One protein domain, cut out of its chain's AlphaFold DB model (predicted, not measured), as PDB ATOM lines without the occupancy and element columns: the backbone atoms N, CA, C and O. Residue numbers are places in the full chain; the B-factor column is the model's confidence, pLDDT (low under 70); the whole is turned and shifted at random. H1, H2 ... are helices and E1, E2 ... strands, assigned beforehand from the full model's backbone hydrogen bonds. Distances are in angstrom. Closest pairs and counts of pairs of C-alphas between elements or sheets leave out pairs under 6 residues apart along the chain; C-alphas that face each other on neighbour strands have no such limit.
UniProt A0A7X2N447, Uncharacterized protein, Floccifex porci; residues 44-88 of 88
ATOM      1  N   TYR A  44     201.704 160.089 160.945       86.94
ATOM      2  CA  TYR A  44     201.333 160.668 159.663       86.94
ATOM      3  C   TYR A  44     200.532 159.657 158.845       86.94
ATOM      4  O   TYR A  44     200.636 158.447 159.049       86.94
ATOM      5  N   ILE A  45     199.742 160.190 157.917       88.25
ATOM      6  CA  ILE A  45     198.967 159.435 156.938       88.25
ATOM      7  C   ILE A  45     199.252 160.028 155.562       88.25
ATOM      8  O   ILE A  45     199.335 161.248 155.410       88.25
ATOM      9  N   ILE A  46     199.400 159.157 154.572       87.31
ATOM     10  CA  ILE A  46     199.577 159.494 153.164       87.31
ATOM     11  C   ILE A  46     198.222 159.314 152.482       87.31
ATOM     12  O   ILE A  46     197.598 158.265 152.608       87.31
ATOM     13  N   LEU A  47     197.767 160.341 151.770       84.69
ATOM     14  CA  LEU A  47     196.559 160.300 150.948       84.69
ATOM     15  C   LEU A  47     196.983 160.388 149.490       84.69
ATOM     16  O   LEU A  47     197.387 161.462 149.048       84.69
ATOM     17  N   ASP A  48     196.902 159.278 148.767       83.88
ATOM     18  CA  ASP A  48     197.318 159.227 147.364       83.88
ATOM     19  C   ASP A  48     196.421 158.265 146.570       83.88
ATOM     20  O   ASP A  48     195.932 157.269 147.107       83.88
ATOM     21  N   ASP A  49     196.160 158.592 145.306       80.50
ATOM     22  CA  ASP A  49     195.371 157.779 144.375       80.50
ATOM     23  C   ASP A  49     196.219 156.785 143.573       80.50
ATOM     24  O   ASP A  49     195.695 155.988 142.782       80.50
ATOM     25  N   ASN A  50     197.530 156.785 143.812       78.94
ATOM     26  CA  ASN A  50     198.463 155.891 143.163       78.94
ATOM     27  C   ASN A  50     199.500 155.326 144.147       78.94
ATOM     28  O   ASN A  50     200.001 156.006 145.042       78.94
ATOM     29  N   VAL A  51     199.832 154.047 143.969       71.12
ATOM     30  CA  VAL A  51     200.866 153.373 144.758       71.12
ATOM     31  C   VAL A  51     202.167 153.450 143.965       71.12
ATOM     32  O   VAL A  51     202.345 152.742 142.977       71.12
ATOM     33  N   TYR A  52     203.056 154.354 144.376       75.00
ATOM     34  CA  TYR A  52     204.357 154.570 143.738       75.00
ATOM     35  C   TYR A  52     205.434 153.632 144.322       75.00
ATOM     36  O   TYR A  52     205.273 152.420 144.408       75.00
ATOM     37  N   ASP A  53     206.559 154.196 144.756       87.12
ATOM     38  CA  ASP A  53     207.716 153.553 145.373       87.12
ATOM     39  C   ASP A  53     207.589 153.388 146.901       87.12
ATOM     40  O   ASP A  53     208.584 153.144 147.579       87.12
ATOM     41  N   TYR A  54     206.380 153.497 147.459       89.50
ATOM     42  CA  TYR A  54     206.116 153.488 148.905       89.50
ATOM     43  C   TYR A  54     206.605 152.236 149.632       89.50
ATOM     44  O   TYR A  54     207.103 152.337 150.755       89.50
ATOM     45  N   GLU A  55     206.523 151.071 148.991       89.69
ATOM     46  CA  GLU A  55     207.029 149.812 149.542       89.69
ATOM     47  C   GLU A  55     208.535 149.885 149.837       89.69
ATOM     48  O   GLU A  55     208.978 149.463 150.901       89.69
ATOM     49  N   LYS A  56     209.323 150.532 148.965       91.44
ATOM     50  CA  LYS A  56     210.783 150.670 149.138       91.44
ATOM     51  C   LYS A  56     211.171 151.475 150.379       91.44
ATOM     52  O   LYS A  56     212.309 151.377 150.832       91.44
ATOM     53  N   TYR A  57     210.249 152.283 150.893       90.38
ATOM     54  CA  TYR A  57     210.461 153.185 152.021       90.38
ATOM     55  C   TYR A  57     209.611 152.818 153.246       90.38
ATOM     56  O   TYR A  57     209.554 153.607 154.185       90.38
ATOM     57  N   ASN A  58     208.977 151.635 153.255       90.19
ATOM     58  CA  ASN A  58     208.078 151.171 154.322       90.19
ATOM     59  C   ASN A  58     206.929 152.153 154.626       90.19
ATOM     60  O   ASN A  58     206.563 152.362 155.779       90.19
ATOM     61  N   LEU A  59     206.364 152.781 153.590       90.00
ATOM     62  CA  LEU A  59     205.297 153.781 153.732       90.00
ATOM     63  C   LEU A  59     203.885 153.199 153.544       90.00
ATOM     64  O   LEU A  59     202.903 153.912 153.737       90.00
ATOM     65  N   MET A  60     203.772 151.921 153.167       89.31
ATOM     66  CA  MET A  60     202.498 151.287 152.798       89.31
ATOM     67  C   MET A  60     201.467 151.293 153.933       89.31
ATOM     68  O   MET A  60     200.293 151.546 153.682       89.31
ATOM     69  N   ASP A  61     201.893 151.101 155.182       88.75
ATOM     70  CA  ASP A  61     200.978 151.061 156.334       88.75
ATOM     71  C   ASP A  61     200.335 152.427 156.635       88.75
ATOM     72  O   ASP A  61     199.227 152.519 157.184       88.75
ATOM     73  N   HIS A  62     201.009 153.494 156.205       88.25
ATOM     74  CA  HIS A  62     200.571 154.877 156.349       88.25
ATOM     75  C   HIS A  62     199.696 155.348 155.183       88.25
ATOM     76  O   HIS A  62     199.174 156.460 155.245       88.25
ATOM     77  N   LEU A  63     199.523 154.545 154.129       88.06
ATOM     78  CA  LEU A  63     198.734 154.915 152.959       88.06
ATOM     79  C   LEU A  63     197.233 154.702 153.197       88.06
ATOM     80  O   LEU A  63     196.786 153.622 153.578       88.06
ATOM     81  N   VAL A  64     196.452 155.732 152.881       87.06
ATOM     82  CA  VAL A  64     195.017 155.654 152.604       87.06
ATOM     83  C   VAL A  64     194.848 155.848 151.102       87.06
ATOM     84  O   VAL A  64     195.028 156.950 150.576       87.06
ATOM     85  N   TYR A  65     194.551 154.748 150.413       84.56
ATOM     86  CA  TYR A  65     194.463 154.718 148.958       84.56
ATOM     87  C   TYR A  65     193.166 155.371 148.476       84.56
ATOM     88  O   TYR A  65     192.066 154.954 148.841       84.56
ATOM     89  N   LEU A  66     193.294 156.386 147.628       81.12
ATOM     90  CA  LEU A  66     192.167 157.061 147.009       81.12
ATOM     91  C   LEU A  66     191.811 156.325 145.714       81.12
ATOM     92  O   LEU A  66     192.644 156.127 144.837       81.12
ATOM     93  N   SER A  67     190.550 155.932 145.542       73.56
ATOM     94  CA  SER A  67     190.110 155.408 144.246       73.56
ATOM     95  C   SER A  67     190.285 156.482 143.162       73.56
ATOM     96  O   SER A  67     189.572 157.488 143.182       73.56
ATOM     97  N   PHE A  68     191.163 156.233 142.183       64.94
ATOM     98  CA  PHE A  68     191.520 157.148 141.083       64.94
ATOM     99  C   PHE A  68     190.309 157.797 140.384       64.94
ATOM    100  O   PHE A  68     190.331 158.966 140.016       64.94
ATOM    101  N   HIS A  69     189.202 157.062 140.251       65.62
ATOM    102  CA  HIS A  69     187.992 157.555 139.583       65.62
ATOM    103  C   HIS A  69     187.096 158.454 140.439       65.62
ATOM    104  O   HIS A  69     186.238 159.149 139.900       65.62
ATOM    105  N   MET A  70     187.246 158.411 141.762       70.88
ATOM    106  CA  MET A  70     186.351 159.103 142.691       70.88
ATOM    107  C   MET A  70     187.047 160.191 143.510       70.88
ATOM    108  O   MET A  70     186.364 161.009 144.128       70.88
ATOM    109  N   GLY A  71     188.383 160.223 143.493       72.25
ATOM    110  CA  GLY A  71     189.178 161.193 144.230       72.25
ATOM    111  C   GLY A  71     188.960 161.104 145.742       72.25
ATOM    112  O   GLY A  71     188.596 160.065 146.298       72.25
ATOM    113  N   LEU A  72     189.200 162.218 146.430       76.00
ATOM    114  CA  LEU A  72     189.050 162.297 147.877       76.00
ATOM    115  C   LEU A  72     187.571 162.300 148.297       76.00
ATOM    116  O   LEU A  72     186.805 163.183 147.915       76.00
ATOM    117  N   GLN A  73     187.195 161.355 149.157       80.44
ATOM    118  CA  GLN A  73     185.857 161.202 149.717       80.44
ATOM    119  C   GLN A  73     185.882 161.339 151.240       80.44
ATOM    120  O   GLN A  73     186.927 161.216 151.879       80.44
ATOM    121  N   TYR A  74     184.709 161.555 151.838       77.62
ATOM    122  CA  TYR A  74     184.571 161.661 153.294       77.62
ATOM    123  C   TYR A  74     185.008 160.396 154.038       77.62
ATOM    124  O   TYR A  74     185.569 160.504 155.124       77.62
ATOM    125  N   THR A  75     184.808 159.226 153.437       81.31
ATOM    126  CA  THR A  75     185.228 157.925 153.975       81.31
ATOM    127  C   THR A  75     186.741 157.840 154.165       81.31
ATOM    128  O   THR A  75     187.185 157.389 155.215       81.31
ATOM    129  N   HIS A  76     187.534 158.365 153.225       82.31
ATOM    130  CA  HIS A  76     188.995 158.424 153.358       82.31
ATOM    131  C   HIS A  76     189.418 159.300 154.550       82.31
ATOM    132  O   HIS A  76     190.384 158.999 155.240       82.31
ATOM    133  N   ILE A  77     188.666 160.368 154.846       77.81
ATOM    134  CA  ILE A  77     188.953 161.243 155.994       77.81
ATOM    135  C   ILE A  77     188.624 160.553 157.311       77.81
ATOM    136  O   ILE A  77     189.377 160.674 158.276       77.81
ATOM    137  N   GLU A  78     187.518 159.815 157.359       82.50
ATOM    138  CA  GLU A  78     187.182 158.992 158.520       82.50
ATOM    139  C   GLU A  78     188.218 157.892 158.754       82.50
ATOM    140  O   GLU A  78     188.568 157.626 159.902       82.50
ATOM    141  N   GLU A  79     188.751 157.291 157.690       83.25
ATOM    142  CA  GLU A  79     189.840 156.320 157.782       83.25
ATOM    143  C   GLU A  79     191.125 156.948 158.334       83.25
ATOM    144  O   GLU A  79     191.704 156.398 159.271       83.25
ATOM    145  N   CYS A  80     191.524 158.128 157.842       79.88
ATOM    146  CA  CYS A  80     192.660 158.871 158.397       79.88
ATOM    147  C   CYS A  80     192.501 159.116 159.897       79.88
ATOM    148  O   CYS A  80     193.425 158.868 160.668       79.88
ATOM    149  N   ILE A  81     191.328 159.601 160.317       78.81
ATOM    150  CA  ILE A  81     191.053 159.897 161.727       78.81
ATOM    151  C   ILE A  81     191.135 158.616 162.562       78.81
ATOM    152  O   ILE A  81     191.771 158.630 163.612       78.81
ATOM    153  N   LYS A  82     190.554 157.504 162.090       81.38
ATOM    154  CA  LYS A  82     190.620 156.210 162.786       81.38
ATOM    155  C   LYS A  82     192.053 155.706 162.925       81.38
ATOM    156  O   LYS A  82     192.442 155.351 164.030       81.38
ATOM    157  N   LYS A  83     192.837 155.708 161.841       76.81
ATOM    158  CA  LYS A  83     194.241 155.266 161.869       76.81
ATOM    159  C   LYS A  83     195.061 156.091 162.859       76.81
ATOM    160  O   LYS A  83     195.765 155.521 163.676       76.81
ATOM    161  N   VAL A  84     194.891 157.414 162.855       72.81
ATOM    162  CA  VAL A  84     195.587 158.282 163.812       72.81
ATOM    163  C   VAL A  84     195.129 158.027 165.250       72.81
ATOM    164  O   VAL A  84     195.957 158.055 166.146       72.81
ATOM    165  N   GLN A  85     193.842 157.760 165.496       71.00
ATOM    166  CA  GLN A  85     193.316 157.485 166.841       71.00
ATOM    167  C   GLN A  85     193.698 156.108 167.400       71.00
ATOM    168  O   GLN A  85     193.735 155.962 168.616       71.00
ATOM    169  N   MET A  86     193.954 155.111 166.550       62.53
ATOM    170  CA  MET A  86     194.365 153.765 166.981       62.53
ATOM    171  C   MET A  86     195.831 153.689 167.431       62.53
ATOM    172  O   MET A  86     196.198 152.733 168.108       62.53
ATOM    173  N   ASP A  87     196.642 154.689 167.081       54.53
ATOM    174  CA  ASP A  87     198.051 154.792 167.473       54.53
ATOM    175  C   ASP A  87     198.265 155.506 168.834       54.53
ATOM    176  O   ASP A  87     199.418 155.704 169.234       54.53
ATOM    177  N   PHE A  88     197.189 155.903 169.539       47.22
ATOM    178  CA  PHE A  88     197.213 156.562 170.862       47.22
ATOM    179  C   PHE A  88     196.742 155.660 172.008       47.22
ATOM    180  O   PHE A  88     195.772 154.894 171.819       47.22
TER     181      PHE A  88
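What this domain is: This is residues 44 to 88 of the 88 residues of an uncharacterized protein of Floccifex porci (UniProt A0A7X2N447). A flat piece with a small parallel pair of strands, E1 and E2, in its middle, the helix H2 on one side and a loop holding short H1 on the other. The 45 printed residues run E1, H1, E2, H2, class mixed, only just compact, close to loose, with a radius of gyration of the C-alphas of 10.9 A and spans of 28 by 26 by 9 A.

How they stand to each other: E1, residues 46 to 48, and E2, residues 63 to 65, are parallel at 26 degrees, with N 64 and O 46 2.8 A apart, within hydrogen-bond range. With H1, residues 54 to 57, they form a strand-helix-strand unit, two parallel strands with a helix between, its crossover right-handed. The closest C-alphas of E2 and H2, residues 74 to 86, are Val 64 and His 76, 6.7 A. E1 and H2 are only just apart, closest 8.2 A; H1 and H2 are apart. Every O i to N i+4 pair of H2 is within hydrogen-bond range; H1 is too short for one.

Where its parts are: E1 begins at C-alpha 46 (199.577, 159.494, 153.164). H2 is 18.6 A long, ending at C-alpha 86 (194.365, 153.765, 166.981).

The domain as a whole: The farthest C-alphas, His 69 and Phe 88, are 32.6 A apart. The printed part has no cut and no long link. Residues 68 to 69 and 86 to 88 have pLDDT under 70.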